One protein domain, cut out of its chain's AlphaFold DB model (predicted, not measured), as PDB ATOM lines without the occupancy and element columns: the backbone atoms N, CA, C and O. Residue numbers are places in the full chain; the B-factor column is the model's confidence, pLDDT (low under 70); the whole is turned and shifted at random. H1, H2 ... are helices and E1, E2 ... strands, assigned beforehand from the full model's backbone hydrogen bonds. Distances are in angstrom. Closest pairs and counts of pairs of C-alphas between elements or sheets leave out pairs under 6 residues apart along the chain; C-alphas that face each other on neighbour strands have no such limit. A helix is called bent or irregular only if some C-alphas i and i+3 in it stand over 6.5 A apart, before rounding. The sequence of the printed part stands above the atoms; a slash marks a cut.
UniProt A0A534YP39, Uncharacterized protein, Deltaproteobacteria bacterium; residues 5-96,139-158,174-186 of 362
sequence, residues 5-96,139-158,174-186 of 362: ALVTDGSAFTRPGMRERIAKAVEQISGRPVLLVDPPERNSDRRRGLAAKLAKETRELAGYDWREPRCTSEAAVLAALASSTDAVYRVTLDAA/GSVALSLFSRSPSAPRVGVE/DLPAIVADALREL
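What this domain is: This is residues 5 to 96, 139 to 158 and 174 to 186 of the 362 residues of an uncharacterized protein of Deltaproteobacteria bacterium (UniProt A0A534YP39). A strongly twisted sheet of five strands is covered on one face by H2 and H5, side by side, and on the other face by H4, which slants over it. H3 and the long link from it to H4 form an arm that reaches away from this body along the longest axis. The printed part has 125 residues with five named helices and five named strands, in the order E1, H1, H2, E2, H3, H4, E3, E4, E5, H5. The sheet runs E2, E1, E3, E4, E5 and is mixed; the class is mixed, helices and strands. The whole is only just loose, close to compact, with a radius of gyration of the C-alphas of 16.6 A, and its outline is elongated, with spans of 54 by 33 by 25 A.

How they stand to each other: E1, residues 5 to 9, is an inner strand. Its parallel neighbour E2, residues 34 to 37, is an edge strand at 48 degrees to it, with N 6 and O 35 within hydrogen-bond range at 2.9 A. E1's other parallel neighbour is E3, residues 88 to 96, at 24 degrees, with N 89 and O 5 at 2.8 A. E4, residues 139 to 144, is antiparallel to E3 at 176 degrees, with N 90 and O 142 at 2.8 A. E5, residues 154 to 158, is the other edge strand and forms a hairpin with E4, at 165 degrees, with N 141 and O 155 at 2.9 A. H1, residues 11 to 14, stands at the sheet's level, at a height of 2.1 A. H2, residues 18 to 30, lies over E1 at a height of 8.2 A and runs slantwise to the strands, at 42 degrees to E1 on the local plane. On the same face, H5, residues 175 to 184, lies over E4 and only just over E3 and E5, on each of which 3 of its C-alphas fall, at a height of 8.9 A. H2 and H5 touch at a shallow tilt of 27 degrees, the same way; their closest C-alphas, those of Ile 22 and Pro 176, are 5.3 A apart. H4, residues 69 to 83, is on the opposite face, at a height of 11.0 A, giving three layers, helices on both faces of a sheet. H3, residues 46 to 57, is not on the sheet; it is close to H4 but not clearly touching, about perpendicular at 74 degrees, with the closest C-alphas, of Arg 46 and Ala 82, 7.5 A apart. E1, H1, H2 and E2 form a strand-helix-strand unit, two parallel neighbour strands with helices between, and E2, H3, H4 and E3 a split one, with E1 between its strands; both crossovers are right-handed. In H2, H3 and H5 every O i to N i+4 pair is within hydrogen-bond range; in H4 5 of 11 are, beside 9 of 12 O i to N i+3 pairs, and H1 is too short for an O i to N i+4 pair.

Where its parts are: E1 begins at C-alpha 5, at (85.205, 134.389, 85.144). After H1 comes H2, 18.2 A long, then E2. H3 measures 17.1 A and H4 21.8 A; H4 is irregular, with C-alphas 73 and 76 7.9 A apart. E3, the longest strand, measures 25.9 A and ends at C-alpha 96, at (100.455, 144.546, 66.516). E4 measures 16.5 A and E5 13.2 A. H5, 14.4 A long, ends at C-alpha 184, at (78.905, 133.658, 69.529).

The domain as a whole: The two C-alphas farthest apart, those of Arg 59 and Asp 174, are 54.6 A apart. Residues 97 to 138 are not printed, and C-alphas 96 and 139 are 11.7 A apart across that cut; residues 159 to 173 are not printed either, with 12.6 A between C-alphas 158 and 174. Of the links that are printed whole, H3 to H4 is long, with 11 residues. The mean pLDDT of the printed part is 86.3; residues 39 to 44 and 150 to 151 are under 70.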
ATOM      1  N   ALA A   5      83.901 133.745  85.059       92.50
ATOM      2  CA  ALA A   5      85.205 134.389  85.144       92.50
ATOM      3  C   ALA A   5      85.753 134.693  83.750       92.50
ATOM      4  O   ALA A   5      85.537 133.929  82.807       92.50
ATOM      5  N   LEU A   6      86.494 135.791  83.645       93.44
ATOM      6  CA  LEU A   6      87.243 136.170  82.457       93.44
ATOM      7  C   LEU A   6      88.725 136.291  82.808       93.44
ATOM      8  O   LEU A   6      89.112 137.128  83.623       93.44
ATOM      9  N   VAL A   7      89.538 135.475  82.141       91.00
ATOM     10  CA  VAL A   7      91.000 135.547  82.154       91.00
ATOM     11  C   VAL A   7      91.457 136.109  80.814       91.00
ATOM     12  O   VAL A   7      91.075 135.605  79.758       91.00
ATOM     13  N   THR A   8      92.281 137.150  80.856       90.88
ATOM     14  CA  THR A   8      92.816 137.825  79.666       90.88
ATOM     15  C   THR A   8      94.330 137.732  79.635       90.88
ATOM     16  O   THR A   8      94.962 137.932  80.673       90.88
ATOM     17  N   ASP A   9      94.900 137.481  78.463       89.00
ATOM     18  CA  ASP A   9      96.338 137.294  78.274       89.00
ATOM     19  C   ASP A   9      96.797 137.830  76.906       89.00
ATOM     20  O   ASP A   9      96.020 137.830  75.951       89.00
ATOM     21  N   GLY A  10      98.046 138.274  76.799       89.56
ATOM     22  CA  GLY A  10      98.621 138.814  75.562       89.56
ATOM     23  C   GLY A  10      98.671 140.345  75.464       89.56
ATOM     24  O   GLY A  10      98.101 141.098  76.264       89.56
ATOM     25  N   SER A  11      99.402 140.819  74.456       89.31
ATOM     26  CA  SER A  11      99.788 142.226  74.286       89.31
ATOM     27  C   SER A  11      98.606 143.177  74.061       89.31
ATOM     28  O   SER A  11      98.699 144.362  74.401       89.31
ATOM     29  N   ALA A  12      97.463 142.680  73.575       88.44
ATOM     30  CA  ALA A  12      96.261 143.484  73.349       88.44
ATOM     31  C   ALA A  12      95.679 144.092  74.642       88.44
ATOM     32  O   ALA A  12      95.013 145.132  74.597       88.44
ATOM     33  N   PHE A  13      95.955 143.476  75.795       87.62
ATOM     34  CA  PHE A  13      95.411 143.863  77.101       87.62
ATOM     35  C   PHE A  13      96.293 144.824  77.898       87.62
ATOM     36  O   PHE A  13      95.878 145.295  78.952       87.62
ATOM     37  N   THR A  14      97.476 145.164  77.382       84.00
ATOM     38  CA  THR A  14      98.368 146.174  77.982       84.00
ATOM     39  C   THR A  14      97.753 147.576  77.972       84.00
ATOM     40  O   THR A  14      98.121 148.436  78.772       84.00
ATOM     41  N   ARG A  15      96.787 147.817  77.078       79.56
ATOM     42  CA  ARG A  15      96.070 149.089  76.973       79.56
ATOM     43  C   ARG A  15      95.102 149.256  78.156       79.56
ATOM     44  O   ARG A  15      94.233 148.397  78.339       79.56
ATOM     45  N   PRO A  16      95.156 150.385  78.893       82.50
ATOM     46  CA  PRO A  16      94.218 150.663  79.977       82.50
ATOM     47  C   PRO A  16      92.754 150.547  79.530       82.50
ATOM     48  O   PRO A  16      92.387 150.956  78.422       82.50
ATOM     49  N   GLY A  17      91.902 149.972  80.380       86.62
ATOM     50  CA  GLY A  17      90.469 149.848  80.106       86.62
ATOM     51  C   GLY A  17      90.093 148.786  79.062       86.62
ATOM     52  O   GLY A  17      88.930 148.710  78.662       86.62
ATOM     53  N   MET A  18      91.047 148.023  78.505       90.31
ATOM     54  CA  MET A  18      90.732 146.998  77.500       90.31
ATOM     55  C   MET A  18      90.057 145.778  78.130       90.31
ATOM     56  O   MET A  18      89.061 145.288  77.600       90.31
ATOM     57  N   ARG A  19      90.559 145.319  79.281       91.12
ATOM     58  CA  ARG A  19      90.025 144.144  79.987       91.12
ATOM     59  C   ARG A  19      88.559 144.348  80.368       91.12
ATOM     60  O   ARG A  19      87.735 143.471  80.137       91.12
ATOM     61  N   GLU A  20      88.215 145.538  80.843       93.69
ATOM     62  CA  GLU A  20      86.862 145.944  81.224       93.69
ATOM     63  C   GLU A  20      85.928 146.031  80.013       93.69
ATOM     64  O   GLU A  20      84.757 145.663  80.096       93.69
ATOM     65  N   ARG A  21      86.430 146.491  78.859       93.38
ATOM     66  CA  ARG A  21      85.649 146.515  77.613       93.38
ATOM     67  C   ARG A  21      85.357 145.110  77.096       93.38
ATOM     68  O   ARG A  21      84.227 144.851  76.690       93.38
ATOM     69  N   ILE A  22      86.333 144.204  77.159       94.69
ATOM     70  CA  ILE A  22      86.107 142.793  76.825       94.69
ATOM     71  C   ILE A  22      85.149 142.141  77.826       94.69
ATOM     72  O   ILE A  22      84.237 141.436  77.406       94.69
ATOM     73  N   ALA A  23      85.277 142.425  79.126       94.38
ATOM     74  CA  ALA A  23      84.339 141.932  80.135       94.38
ATOM     75  C   ALA A  23      82.897 142.344  79.829       94.38
ATOM     76  O   ALA A  23      82.008 141.501  79.877       94.38
ATOM     77  N   LYS A  24      82.671 143.601  79.426       95.12
ATOM     78  CA  LYS A  24      81.344 144.068  78.993       95.12
ATOM     79  C   LYS A  24      80.825 143.313  77.770       95.12
ATOM     80  O   LYS A  24      79.648 142.971  77.737       95.12
ATOM     81  N   ALA A  25      81.676 143.027  76.785       93.38
ATOM     82  CA  ALA A  25      81.281 142.225  75.625       93.38
ATOM     83  C   ALA A  25      80.891 140.792  76.037       93.38
ATOM     84  O   ALA A  25      79.859 140.280  75.605       93.38
ATOM     85  N   VAL A  26      81.665 140.167  76.931       92.69
ATOM     86  CA  VAL A  26      81.349 138.839  77.484       92.69
ATOM     87  C   VAL A  26      80.041 138.867  78.274       92.69
ATOM     88  O   VAL A  26      79.217 137.973  78.107       92.69
ATOM     89  N   GLU A  27      79.817 139.880  79.109       93.50
ATOM     90  CA  GLU A  27      78.591 140.037  79.902       93.50
ATOM     91  C   GLU A  27      77.360 140.165  78.998       93.50
ATOM     92  O   GLU A  27      76.365 139.473  79.207       93.50
ATOM     93  N   GLN A  28      77.457 140.974  77.937       92.62
ATOM     94  CA  GLN A  28      76.388 141.160  76.956       92.62
ATOM     95  C   GLN A  28      76.058 139.879  76.183       92.62
ATOM     96  O   GLN A  28      74.883 139.575  75.995       92.62
ATOM     97  N   ILE A  29      77.069 139.126  75.736       91.00
ATOM     98  CA  ILE A  29      76.856 137.902  74.947       91.00
ATOM     99  C   ILE A  29      76.415 136.732  75.830       91.00
ATOM    100  O   ILE A  29      75.527 135.970  75.456       91.00
ATOM    101  N   SER A  30      77.021 136.578  77.007       87.81
ATOM    102  CA  SER A  30      76.715 135.464  77.909       87.81
ATOM    103  C   SER A  30      75.449 135.681  78.739       87.81
ATOM    104  O   SER A  30      74.896 134.708  79.253       87.81
ATOM    105  N   GLY A  31      75.011 136.933  78.915       90.06
ATOM    106  CA  GLY A  31      73.910 137.304  79.807       90.06
ATOM    107  C   GLY A  31      74.220 137.075  81.292       90.06
ATOM    108  O   GLY A  31      73.302 136.987  82.107       90.06
ATOM    109  N   ARG A  32      75.499 136.917  81.658       90.81
ATOM    110  CA  ARG A  32      75.944 136.588  83.019       90.81
ATOM    111  C   ARG A  32      76.923 137.648  83.526       90.81
ATOM    112  O   ARG A  32      77.771 138.079  82.748       90.81
ATOM    113  N   PRO A  33      76.883 138.000  84.827       92.94
ATOM    114  CA  PRO A  33      77.889 138.878  85.416       92.94
ATOM    115  C   PRO A  33      79.296 138.307  85.218       92.94
ATOM    116  O   PRO A  33      79.512 137.105  85.419       92.94
ATOM    117  N   VAL A  34      80.245 139.164  84.845       93.94
ATOM    118  CA  VAL A  34      81.631 138.772  84.560       93.94
ATOM    119  C   VAL A  34      82.550 139.219  85.690       93.94
ATOM    120  O   VAL A  34      82.614 140.398  86.026       93.94
ATOM    121  N   LEU A  35      83.300 138.272  86.250       92.31
ATOM    122  CA  LEU A  35      84.374 138.537  87.200       92.31
ATOM    123  C   LEU A  35      85.706 138.538  86.456       92.31
ATOM    124  O   LEU A  35      86.108 137.524  85.883       92.31
ATOM    125  N   LEU A  36      86.393 139.677  86.465       89.94
ATOM    126  CA  LEU A  36      87.763 139.761  85.972       89.94
ATOM    127  C   LEU A  36      88.677 139.013  86.936       89.94
ATOM    128  O   LEU A  36      88.734 139.333  88.121       89.94
ATOM    129  N   VAL A  37      89.369 138.006  86.416       85.69
ATOM    130  CA  VAL A  37      90.330 137.216  87.178       85.69
ATOM    131  C   VAL A  37      91.703 137.497  86.601       85.69
ATOM    132  O   VAL A  37      91.953 137.290  85.410       85.69
ATOM    133  N   ASP A  38      92.584 138.022  87.441       74.12
ATOM    134  CA  ASP A  38      93.993 138.119  87.098       74.12
ATOM    135  C   ASP A  38      94.582 136.714  86.945       74.12
ATOM    136  O   ASP A  38      94.137 135.784  87.630       74.12
ATOM    137  N   PRO A  39      95.571 136.524  86.053       60.53
ATOM    138  CA  PRO A  39      96.349 135.296  86.049       60.53
ATOM    139  C   PRO A  39      96.791 135.019  87.489       60.53
ATOM    140  O   PRO A  39      97.264 135.950  88.145       60.53
ATOM    141  N   PRO A  40      96.596 133.799  88.015       54.78
ATOM    142  CA  PRO A  40      96.848 133.532  89.421       54.78
ATOM    143  C   PRO A  40      98.295 133.900  89.751       54.78
ATOM    144  O   PRO A  40      99.235 133.248  89.293       54.78
ATOM    145  N   GLU A  41      98.481 134.968  90.529       51.75
ATOM    146  CA  GLU A  41      99.786 135.277  91.091       51.75
ATOM    147  C   GLU A  41     100.244 134.076  91.921       51.75
ATOM    148  O   GLU A  41      99.455 133.448  92.634       51.75
ATOM    149  N   ARG A  42     101.545 133.765  91.884       48.28
ATOM    150  CA  ARG A  42     102.133 132.608  92.590       48.28
ATOM    151  C   ARG A  42     101.782 132.535  94.087       48.28
ATOM    152  O   ARG A  42     101.939 131.474  94.691       48.28
ATOM    153  N   ASN A  43     101.337 133.638  94.690       45.56
ATOM    154  CA  ASN A  43     101.057 133.756  96.117       45.56
ATOM    155  C   ASN A  43      99.595 133.498  96.520       45.56
ATOM    156  O   ASN A  43      99.369 133.229  97.700       45.56
ATOM    157  N   SER A  44      98.625 133.524  95.596       56.06
ATOM    158  CA  SER A  44      97.190 133.350  95.901       56.06
ATOM    159  C   SER A  44      96.644 131.943  95.602       56.06
ATOM    160  O   SER A  44      95.445 131.699  95.740       56.06
ATOM    161  N   ASP A  45      97.509 130.988  95.237       71.44
ATOM    162  CA  ASP A  45      97.102 129.612  94.935       71.44
ATOM    163  C   ASP A  45      96.569 128.892  96.189       71.44
ATOM    164  O   ASP A  45      97.316 128.532  97.107       71.44
ATOM    165  N   ARG A  46      95.254 128.635  96.205       73.94
ATOM    166  CA  ARG A  46      94.529 127.935  97.279       73.94
ATOM    167  C   ARG A  46      95.130 126.562  97.604       73.94
ATOM    168  O   ARG A  46      95.063 126.130  98.759       73.94
ATOM    169  N   ARG A  47      95.782 125.905  96.636       84.50
ATOM    170  CA  ARG A  47      96.473 124.624  96.849       84.50
ATOM    171  C   ARG A  47      97.589 124.725  97.877       84.50
ATOM    172  O   ARG A  47      97.828 123.757  98.590       84.50
ATOM    173  N   ARG A  48      98.246 125.882  98.006       85.06
ATOM    174  CA  ARG A  48      99.322 126.089  98.984       85.06
ATOM    175  C   ARG A  48      98.818 125.933 100.420       85.06
ATOM    176  O   ARG A  48      99.461 125.261 101.222       85.06
ATOM    177  N   GLY A  49      97.669 126.535 100.735       85.94
ATOM    178  CA  GLY A  49      97.053 126.437 102.061       85.94
ATOM    179  C   GLY A  49      96.608 125.011 102.380       85.94
ATOM    180  O   GLY A  49      96.902 124.495 103.458       85.94
ATOM    181  N   LEU A  50      95.978 124.345 101.407       87.44
ATOM    182  CA  LEU A  50      95.574 122.946 101.539       87.44
ATOM    183  C   LEU A  50      96.784 122.018 101.722       87.44
ATOM    184  O   LEU A  50      96.783 121.187 102.623       87.44
ATOM    185  N   ALA A  51      97.842 122.192 100.931       87.69
ATOM    186  CA  ALA A  51      99.074 121.421 101.066       87.69
ATOM    187  C   ALA A  51      99.726 121.608 102.441       87.69
ATOM    188  O   ALA A  51     100.142 120.630 103.055       87.69
ATOM    189  N   ALA A  52      99.776 122.841 102.958       87.81
ATOM    190  CA  ALA A  52     100.312 123.113 104.291       87.81
ATOM    191  C   ALA A  52      99.492 122.422 105.395       87.81
ATOM    192  O   ALA A  52     100.062 121.841 106.320       87.81
ATOM    193  N   LYS A  53      98.157 122.439 105.280       89.25
ATOM    194  CA  LYS A  53      97.261 121.711 106.189       89.25
ATOM    195  C   LYS A  53      97.510 120.202 106.124       89.25
ATOM    196  O   LYS A  53      97.723 119.578 107.160       89.25
ATOM    197  N   LEU A  54      97.568 119.637 104.920       89.81
ATOM    198  CA  LEU A  54      97.821 118.210 104.707       89.81
ATOM    199  C   LEU A  54      99.193 117.774 105.220       89.81
ATOM    200  O   LEU A  54      99.290 116.727 105.845       89.81
ATOM    201  N   ALA A  55     100.238 118.578 105.021       88.19
ATOM    202  CA  ALA A  55     101.572 118.292 105.544       88.19
ATOM    203  C   ALA A  55     101.604 118.266 107.084       88.19
ATOM    204  O   ALA A  55     102.354 117.487 107.672       88.19
ATOM    205  N   LYS A  56     100.779 119.096 107.740       89.19
ATOM    206  CA  LYS A  56     100.631 119.115 109.202       89.19
ATOM    207  C   LYS A  56      99.842 117.909 109.719       89.19
ATOM    208  O   LYS A  56     100.206 117.345 110.744       89.19
ATOM    209  N   GLU A  57      98.766 117.534 109.032       89.25
ATOM    210  CA  GLU A  57      97.881 116.429 109.428       89.25
ATOM    211  C   GLU A  57      98.455 115.052 109.059       89.25
ATOM    212  O   GLU A  57      98.213 114.069 109.751       89.25
ATOM    213  N   THR A  58      99.227 114.968 107.974       86.38
ATOM    214  CA  THR A  58      99.804 113.734 107.430       86.38
ATOM    215  C   THR A  58     101.267 113.970 107.062       86.38
ATOM    216  O   THR A  58     101.590 114.425 105.964       86.38
ATOM    217  N   ARG A  59     102.177 113.622 107.979       82.94
ATOM    218  CA  ARG A  59     103.622 113.885 107.837       82.94
ATOM    219  C   ARG A  59     104.238 113.274 106.570       82.94
ATOM    220  O   ARG A  59     105.155 113.860 106.005       82.94
ATOM    221  N   GLU A  60     103.705 112.146 106.096       85.06
ATOM    222  CA  GLU A  60     104.110 111.476 104.845       85.06
ATOM    223  C   GLU A  60     103.950 112.368 103.603       85.06
ATOM    224  O   GLU A  60     104.672 112.211 102.624       85.06
ATOM    225  N   LEU A  61     103.030 113.336 103.632       86.88
ATOM    226  CA  LEU A  61     102.750 114.223 102.501       86.88
ATOM    227  C   LEU A  61     103.584 115.510 102.512       86.88
ATOM    228  O   LEU A  61     103.486 116.299 101.574       86.88
ATOM    229  N   ALA A  62     104.431 115.731 103.523       84.12
ATOM    230  CA  ALA A  62     105.225 116.957 103.639       84.12
ATOM    231  C   ALA A  62     106.182 117.187 102.450       84.12
ATOM    232  O   ALA A  62     106.477 118.332 102.116       84.12
ATOM    233  N   GLY A  63     106.637 116.112 101.791       80.12
ATOM    234  CA  GLY A  63     107.496 116.162 100.599       80.12
ATOM    235  C   GLY A  63     106.747 116.216  99.259       80.12
ATOM    236  O   GLY A  63     107.379 116.154  98.198       80.12
ATOM    237  N   TYR A  64     105.411 116.287  99.271       86.00
ATOM    238  CA  TYR A  64     104.619 116.351  98.046       86.00
ATOM    239  C   TYR A  64     104.792 117.709  97.353       86.00
ATOM    240  O   TYR A  64     104.685 118.765  97.979       86.00
ATOM    241  N   ASP A  65     105.035 117.700  96.037       86.81
ATOM    242  CA  ASP A  65     105.116 118.948  95.273       86.81
ATOM    243  C   ASP A  65     103.714 119.468  94.953       86.81
ATOM    244  O   ASP A  65     103.089 119.085  93.962       86.81
ATOM    245  N   TRP A  66     103.232 120.369  95.806       86.38
ATOM    246  CA  TRP A  66     101.901 120.961  95.713       86.38
ATOM    247  C   TRP A  66     101.651 121.757  94.426       86.38
ATOM    248  O   TRP A  66     100.497 122.032  94.097       86.38
ATOM    249  N   ARG A  67     102.703 122.136  93.688       82.06
ATOM    250  CA  ARG A  67     102.549 122.866  92.422       82.06
ATOM    251  C   ARG A  67     101.958 121.991  91.330       82.06
ATOM    252  O   ARG A  67     101.270 122.517  90.455       82.06
ATOM    253  N   GLU A  68     102.217 120.684  91.400       85.94
ATOM    254  CA  GLU A  68     101.812 119.686  90.410       85.94
ATOM    255  C   GLU A  68     102.062 120.183  88.971       85.94
ATOM    256  O   GLU A  68     101.106 120.471  88.254       85.94
ATOM    257  N   PRO A  69     103.323 120.325  88.517       79.94
ATOM    258  CA  PRO A  69     103.653 120.982  87.240       79.94
ATOM    259  C   PRO A  69     102.966 120.350  86.016       79.94
ATOM    260  O   PRO A  69     102.619 121.047  85.064       79.94
ATOM    261  N   ARG A  70     102.675 119.046  86.075       78.50
ATOM    262  CA  ARG A  70     101.872 118.318  85.075       78.50
ATOM    263  C   ARG A  70     100.421 118.804  84.933       78.50
ATOM    264  O   ARG A  70      99.763 118.459  83.965       78.50
ATOM    265  N   CYS A  71      99.928 119.597  85.880       83.00
ATOM    266  CA  CYS A  71      98.559 120.115  85.943       83.00
ATOM    267  C   CYS A  71      98.462 121.584  85.510       83.00
ATOM    268  O   CYS A  71      97.441 122.232  85.724       83.00
ATOM    269  N   THR A  72      99.524 122.138  84.922       76.12
ATOM    270  CA  THR A  72      99.578 123.531  84.446       76.12
ATOM    271  C   THR A  72      98.547 123.833  83.359       76.12
ATOM    272  O   THR A  72      98.013 124.942  83.319       76.12
ATOM    273  N   SER A  73      98.191 122.845  82.532       72.69
ATOM    274  CA  SER A  73      97.122 122.952  81.529       72.69
ATOM    275  C   SER A  73      95.737 123.212  82.138       72.69
ATOM    276  O   SER A  73      94.849 123.715  81.454       72.69
ATOM    277  N   GLU A  74      95.553 122.932  83.430       82.94
ATOM    278  CA  GLU A  74      94.289 123.085  84.153       82.94
ATOM    279  C   GLU A  74      94.174 124.457  84.849       82.94
ATOM    280  O   GLU A  74      93.377 124.640  85.768       82.94
ATOM    281  N   ALA A  75      94.940 125.463  84.407       80.31
ATOM    282  CA  ALA A  75      94.937 126.814  84.983       80.31
ATOM    283  C   ALA A  75      93.535 127.453  85.079       80.31
ATOM    284  O   ALA A  75      93.261 128.225  85.999       80.31
ATOM    285  N   ALA A  76      92.616 127.097  84.174       86.06
ATOM    286  CA  ALA A  76      91.235 127.568  84.215       86.06
ATOM    287  C   ALA A  76      90.497 127.145  85.496       86.06
ATOM    288  O   ALA A  76      89.693 127.919  86.015       86.06
ATOM    289  N   VAL A  77      90.776 125.962  86.061       88.69
ATOM    290  CA  VAL A  77      90.116 125.561  87.310       88.69
ATOM    291  C   VAL A  77      90.628 126.356  88.505       88.69
ATOM    292  O   VAL A  77      89.848 126.676  89.395       88.69
ATOM    293  N   LEU A  78      91.896 126.777  88.500       86.06
ATOM    294  CA  LEU A  78      92.424 127.660  89.541       86.06
ATOM    295  C   LEU A  78      91.712 129.014  89.518       86.06
ATOM    296  O   LEU A  78      91.283 129.492  90.568       86.06
ATOM    297  N   ALA A  79      91.502 129.579  88.324       85.50
ATOM    298  CA  ALA A  79      90.712 130.796  88.159       85.50
ATOM    299  C   ALA A  79      89.281 130.605  88.690       85.50
ATOM    300  O   ALA A  79      88.819 131.411  89.493       85.50
ATOM    301  N   ALA A  80      88.616 129.501  88.329       89.38
ATOM    302  CA  ALA A  80      87.271 129.193  88.810       89.38
ATOM    303  C   ALA A  80      87.187 128.996  90.329       89.38
ATOM    304  O   ALA A  80      86.179 129.348  90.938       89.38
ATOM    305  N   LEU A  81      88.207 128.414  90.960       87.75
ATOM    306  CA  LEU A  81      88.253 128.243  92.412       87.75
ATOM    307  C   LEU A  81      88.483 129.568  93.143       87.75
ATOM    308  O   LEU A  81      87.915 129.758  94.218       87.75
ATOM    309  N   ALA A  82      89.286 130.469  92.573       84.44
ATOM    310  CA  ALA A  82      89.551 131.789  93.141       84.44
ATOM    311  C   ALA A  82      88.316 132.702  93.080       84.44
ATOM    312  O   ALA A  82      87.999 133.383  94.050       84.44
ATOM    313  N   SER A  83      87.584 132.676  91.965       85.38
ATOM    314  CA  SER A  83      86.391 133.504  91.740       85.38
ATOM    315  C   SER A  83      85.072 132.831  92.140       85.38
ATOM    316  O   SER A  83      84.014 133.450  92.052       85.38
ATOM    317  N   SER A  84      85.108 131.559  92.548       87.00
ATOM    318  CA  SER A  84      83.925 130.723  92.808       87.00
ATOM    319  C   SER A  84      82.943 130.618  91.622       87.00
ATOM    320  O   SER A  84      81.751 130.388  91.813       87.00
ATOM    321  N   THR A  85      83.427 130.713  90.379       90.19
ATOM    322  CA  THR A  85      82.597 130.661  89.155       90.19
ATOM    323  C   THR A  85      82.482 129.258  88.566       90.19
ATOM    324  O   THR A  85      83.379 128.441  88.740       90.19
ATOM    325  N   ASP A  86      81.421 129.001  87.805       89.69
ATOM    326  CA  ASP A  86      81.168 127.694  87.175       89.69
ATOM    327  C   ASP A  86      81.619 127.602  85.710       89.69
ATOM    328  O   ASP A  86      81.553 126.541  85.098       89.69
ATOM    329  N   ALA A  87      82.074 128.713  85.135       91.81
ATOM    330  CA  ALA A  87      82.630 128.762  83.793       91.81
ATOM    331  C   ALA A  87      83.717 129.832  83.716       91.81
ATOM    332  O   ALA A  87      83.638 130.857  84.403       91.81
ATOM    333  N   VAL A  88      84.713 129.588  82.867       92.50
ATOM    334  CA  VAL A  88      85.837 130.505  82.655       92.50
ATOM    335  C   VAL A  88      86.023 130.738  81.168       92.50
ATOM    336  O   VAL A  88      86.301 129.797  80.423       92.50
ATOM    337  N   TYR A  89      85.912 131.994  80.752       93.12
ATOM    338  CA  TYR A  89      86.385 132.440  79.452       93.12
ATOM    339  C   TYR A  89      87.865 132.794  79.555       93.12
ATOM    340  O   TYR A  89      88.265 133.572  80.422       93.12
ATOM    341  N   ARG A  90      88.676 132.239  78.658       92.38
ATOM    342  CA  ARG A  90      90.063 132.653  78.458       92.38
ATOM    343  C   ARG A  90      90.172 133.339  77.107       92.38
ATOM    344  O   ARG A  90      89.880 132.726  76.086       92.38
ATOM    345  N   VAL A  91      90.597 134.595  77.115       93.81
ATOM    346  CA  VAL A  91      90.830 135.383  75.905       93.81
ATOM    347  C   VAL A  91      92.320 135.684  75.826       93.81
ATOM    348  O   VAL A  91      92.842 136.445  76.637       93.81
ATOM    349  N   THR A  92      92.996 135.087  74.852       92.75
ATOM    350  CA  THR A  92      94.407 135.357  74.567       92.75
ATOM    351  C   THR A  92      94.482 136.103  73.251       92.75
ATOM    352  O   THR A  92      94.059 135.551  72.239       92.75
ATOM    353  N   LEU A  93      94.968 137.345  73.253       93.31
ATOM    354  CA  LEU A  93      95.046 138.180  72.056       93.31
ATOM    355  C   LEU A  93      96.332 138.995  72.036       93.31
ATOM    356  O   LEU A  93      96.618 139.760  72.962       93.31
ATOM    357  N   ASP A  94      97.031 138.911  70.914       93.06
ATOM    358  CA  ASP A  94      98.150 139.771  70.586       93.06
ATOM    359  C   ASP A  94      97.759 140.761  69.507       93.06
ATOM    360  O   ASP A  94      97.158 140.390  68.500       93.06
ATOM    361  N   ALA A  95      98.079 142.032  69.744       90.31
ATOM    362  CA  ALA A  95      97.780 143.113  68.821       90.31
ATOM    363  C   ALA A  95      99.077 143.800  68.403       90.31
ATOM    364  O   ALA A  95      99.788 144.360  69.237       90.31
ATOM    365  N   ALA A  96      99.343 143.816  67.101       90.75
ATOM    366  CA  ALA A  96     100.455 144.546  66.516       90.75
ATOM    367  C   ALA A  96      99.921 145.721  65.698       90.75
ATOM    368  O   ALA A  96      98.887 145.623  65.037       90.75
ATOM    369  N   GLY A 139      95.079 135.332  68.009       93.94
ATOM    370  CA  GLY A 139      94.939 134.631  69.277       93.94
ATOM    371  C   GLY A 139      93.760 133.671  69.316       93.94
ATOM    372  O   GLY A 139      93.439 133.014  68.325       93.94
ATOM    373  N   SER A 140      93.127 133.544  70.481       94.75
ATOM    374  CA  SER A 140      91.989 132.646  70.665       94.75
ATOM    375  C   SER A 140      91.075 133.043  71.819       94.75
ATOM    376  O   SER A 140      91.496 133.668  72.796       94.75
ATOM    377  N   VAL A 141      89.821 132.610  71.710       94.50
ATOM    378  CA  VAL A 141      88.829 132.639  72.785       94.50
ATOM    379  C   VAL A 141      88.476 131.198  73.135       94.50
ATOM    380  O   VAL A 141      88.080 130.426  72.264       94.50
ATOM    381  N   ALA A 142      88.630 130.821  74.400       92.25
ATOM    382  CA  ALA A 142      88.321 129.485  74.899       92.25
ATOM    383  C   ALA A 142      87.341 129.545  76.071       92.25
ATOM    384  O   ALA A 142      87.354 130.494  76.857       92.25
ATOM    385  N   LEU A 143      86.521 128.505  76.213       92.19
ATOM    386  CA  LEU A 143      85.532 128.381  77.281       92.19
ATOM    387  C   LEU A 143      85.733 127.073  78.048       92.19
ATOM    388  O   LEU A 143      85.612 125.984  77.498       92.19
ATOM    389  N   SER A 144      86.020 127.181  79.343       91.19
ATOM    390  CA  SER A 144      86.114 126.037  80.254       91.19
ATOM    391  C   SER A 144      84.804 125.858  81.017       91.19
ATOM    392  O   SER A 144      84.371 126.775  81.715       91.19
ATOM    393  N   LEU A 145      84.194 124.676  80.881       87.88
ATOM    394  CA  LEU A 145      82.882 124.324  81.458       87.88
ATOM    395  C   LEU A 145      82.955 123.210  82.512       87.88
ATOM    396  O   LEU A 145      81.925 122.754  82.994       87.88
ATOM    397  N   PHE A 146      84.168 122.765  82.857       89.25
ATOM    398  CA  PHE A 146      84.424 121.759  83.896       89.25
ATOM    399  C   PHE A 146      83.537 120.512  83.765       89.25
ATOM    400  O   PHE A 146      82.948 120.032  84.733       89.25
ATOM    401  N   SER A 147      83.433 120.007  82.536       82.38
ATOM    402  CA  SER A 147      82.720 118.775  82.210       82.38
ATOM    403  C   SER A 147      83.678 117.584  82.158       82.38
ATOM    404  O   SER A 147      84.897 117.720  82.299       82.38
ATOM    405  N   ARG A 148      83.141 116.386  81.920       74.25
ATOM    406  CA  ARG A 148      83.964 115.192  81.678       74.25
ATOM    407  C   ARG A 148      84.855 115.295  80.430       74.25
ATOM    408  O   ARG A 148      85.834 114.553  80.333       74.25
ATOM    409  N   SER A 149      84.520 116.175  79.480       71.31
ATOM    410  CA  SER A 149      85.276 116.324  78.233       71.31
ATOM    411  C   SER A 149      86.653 116.948  78.493       71.31
ATOM    412  O   SER A 149      86.740 117.969  79.179       71.31
ATOM    413  N   PRO A 150      87.739 116.375  77.945       64.44
ATOM    414  CA  PRO A 150      89.082 116.903  78.153       64.44
ATOM    415  C   PRO A 150      89.360 118.185  77.357       64.44
ATOM    416  O   PRO A 150      90.266 118.930  77.721       64.44
ATOM    417  N   SER A 151      88.612 118.454  76.282       69.19
ATOM    418  CA  SER A 151      88.857 119.598  75.404       69.19
ATOM    419  C   SER A 151      87.885 120.741  75.684       69.19
ATOM    420  O   SER A 151      86.675 120.601  75.483       69.19
ATOM    421  N   ALA A 152      88.423 121.892  76.082       75.38
ATOM    422  CA  ALA A 152      87.675 123.142  76.133       75.38
ATOM    423  C   ALA A 152      87.351 123.625  74.703       75.38
ATOM    424  O   ALA A 152      88.270 123.707  73.879       75.38
ATOM    425  N   PRO A 153      86.084 123.962  74.391       87.31
ATOM    426  CA  PRO A 153      85.733 124.659  73.160       87.31
ATOM    427  C   PRO A 153      86.597 125.908  72.971       87.31
ATOM    428  O   PRO A 153      86.778 126.693  73.906       87.31
ATOM    429  N   ARG A 154      87.142 126.076  71.763       91.31
ATOM    430  CA  ARG A 154      88.025 127.189  71.404       91.31
ATOM    431  C   ARG A 154      87.730 127.688  69.999       91.31
ATOM    432  O   ARG A 154      87.470 126.887  69.107       91.31
ATOM    433  N   VAL A 155      87.861 128.993  69.815       94.69
ATOM    434  CA  VAL A 155      87.733 129.686  68.533       94.69
ATOM    435  C   VAL A 155      89.020 130.469  68.300       94.69
ATOM    436  O   VAL A 155      89.508 131.161  69.198       94.69
ATOM    437  N   GLY A 156      89.620 130.294  67.124       94.25
ATOM    438  CA  GLY A 156      90.795 131.055  66.706       94.25
ATOM    439  C   GLY A 156      90.395 132.457  66.259       94.25
ATOM    440  O   GLY A 156      89.352 132.638  65.643       94.25
ATOM    441  N   VAL A 157      91.230 133.445  66.562       93.00
ATOM    442  CA  VAL A 157      91.040 134.830  66.129       93.00
ATOM    443  C   VAL A 157      92.238 135.221  65.279       93.00
ATOM    444  O   VAL A 157      93.364 135.204  65.764       93.00
ATOM    445  N   GLU A 158      91.996 135.601  64.030       93.12
ATOM    446  CA  GLU A 158      92.983 136.264  63.180       93.12
ATOM    447  C   GLU A 158      92.270 137.325  62.341       93.12
ATOM    448  O   GLU A 158      91.398 137.011  61.533       93.12
ATOM    449  N   ASP A 174      88.325 146.818  66.171       89.62
ATOM    450  CA  ASP A 174      87.472 146.848  67.363       89.62
ATOM    451  C   ASP A 174      87.562 145.507  68.105       89.62
ATOM    452  O   ASP A 174      86.799 144.576  67.851       89.62
ATOM    453  N   LEU A 175      88.540 145.393  69.009       91.00
ATOM    454  CA  LEU A 175      88.790 144.159  69.762       91.00
ATOM    455  C   LEU A 175      87.547 143.627  70.510       91.00
ATOM    456  O   LEU A 175      87.295 142.427  70.414       91.00
ATOM    457  N   PRO A 176      86.742 144.455  71.213       92.69
ATOM    458  CA  PRO A 176      85.454 144.025  71.760       92.69
ATOM    459  C   PRO A 176      84.520 143.357  70.754       92.69
ATOM    460  O   PRO A 176      83.956 142.312  71.073       92.69
ATOM    461  N   ALA A 177      84.367 143.920  69.553       92.06
ATOM    462  CA  ALA A 177      83.518 143.331  68.520       92.06
ATOM    463  C   ALA A 177      84.077 141.989  68.030       92.06
ATOM    464  O   ALA A 177      83.338 141.013  67.947       92.06
ATOM    465  N   ILE A 178      85.393 141.910  67.811       92.75
ATOM    466  CA  ILE A 178      86.077 140.677  67.390       92.75
ATOM    467  C   ILE A 178      85.898 139.563  68.428       92.75
ATOM    468  O   ILE A 178      85.597 138.422  68.081       92.75
ATOM    469  N   VAL A 179      86.047 139.887  69.716       93.75
ATOM    470  CA  VAL A 179      85.807 138.922  70.794       93.75
ATOM    471  C   VAL A 179      84.332 138.542  70.866       93.75
ATOM    472  O   VAL A 179      84.028 137.367  71.039       93.75
ATOM    473  N   ALA A 180      83.411 139.495  70.709       93.31
ATOM    474  CA  ALA A 180      81.980 139.205  70.688       93.31
ATOM    475  C   ALA A 180      81.604 138.242  69.553       93.31
ATOM    476  O   ALA A 180      80.814 137.331  69.784       93.31
ATOM    477  N   ASP A 181      82.185 138.403  68.363       93.56
ATOM    478  CA  ASP A 181      81.984 137.492  67.234       93.56
ATOM    479  C   ASP A 181      82.466 136.075  67.576       93.56
ATOM    480  O   ASP A 181      81.682 135.131  67.493       93.56
ATOM    481  N   ALA A 182      83.692 135.940  68.093       94.06
ATOM    482  CA  ALA A 182      84.238 134.647  68.512       94.06
ATOM    483  C   ALA A 182      83.436 133.990  69.655       94.06
ATOM    484  O   ALA A 182      83.281 132.772  69.695       94.06
ATOM    485  N   LEU A 183      82.890 134.780  70.587       92.44
ATOM    486  CA  LEU A 183      82.054 134.271  71.678       92.44
ATOM    487  C   LEU A 183      80.734 133.676  71.183       92.44
ATOM    488  O   LEU A 183      80.238 132.740  71.805       92.44
ATOM    489  N   ARG A 184      80.162 134.191  70.087       92.56
ATOM    490  CA  ARG A 184      78.905 133.658  69.529       92.56
ATOM    491  C   ARG A 184      79.071 132.276  68.901       92.56
ATOM    492  O   ARG A 184      78.083 131.562  68.769       92.56
ATOM    493  N   GLU A 185      80.293 131.899  68.536       92.69
ATOM    494  CA  GLU A 185      80.613 130.562  68.021       92.69
ATOM    495  C   GLU A 185      80.815 129.524  69.139       92.69
ATOM    496  O   GLU A 185      80.812 128.319  68.883       92.69
ATOM    497  N   LEU A 186      80.978 129.966  70.390       90.88
ATOM    498  CA  LEU A 186      81.152 129.077  71.533       90.88
ATOM    499  C   LEU A 186      79.801 128.587  72.078       90.88
ATOM    500  O   LEU A 186      78.804 129.312  72.044       90.88
TER     501      LEU A 186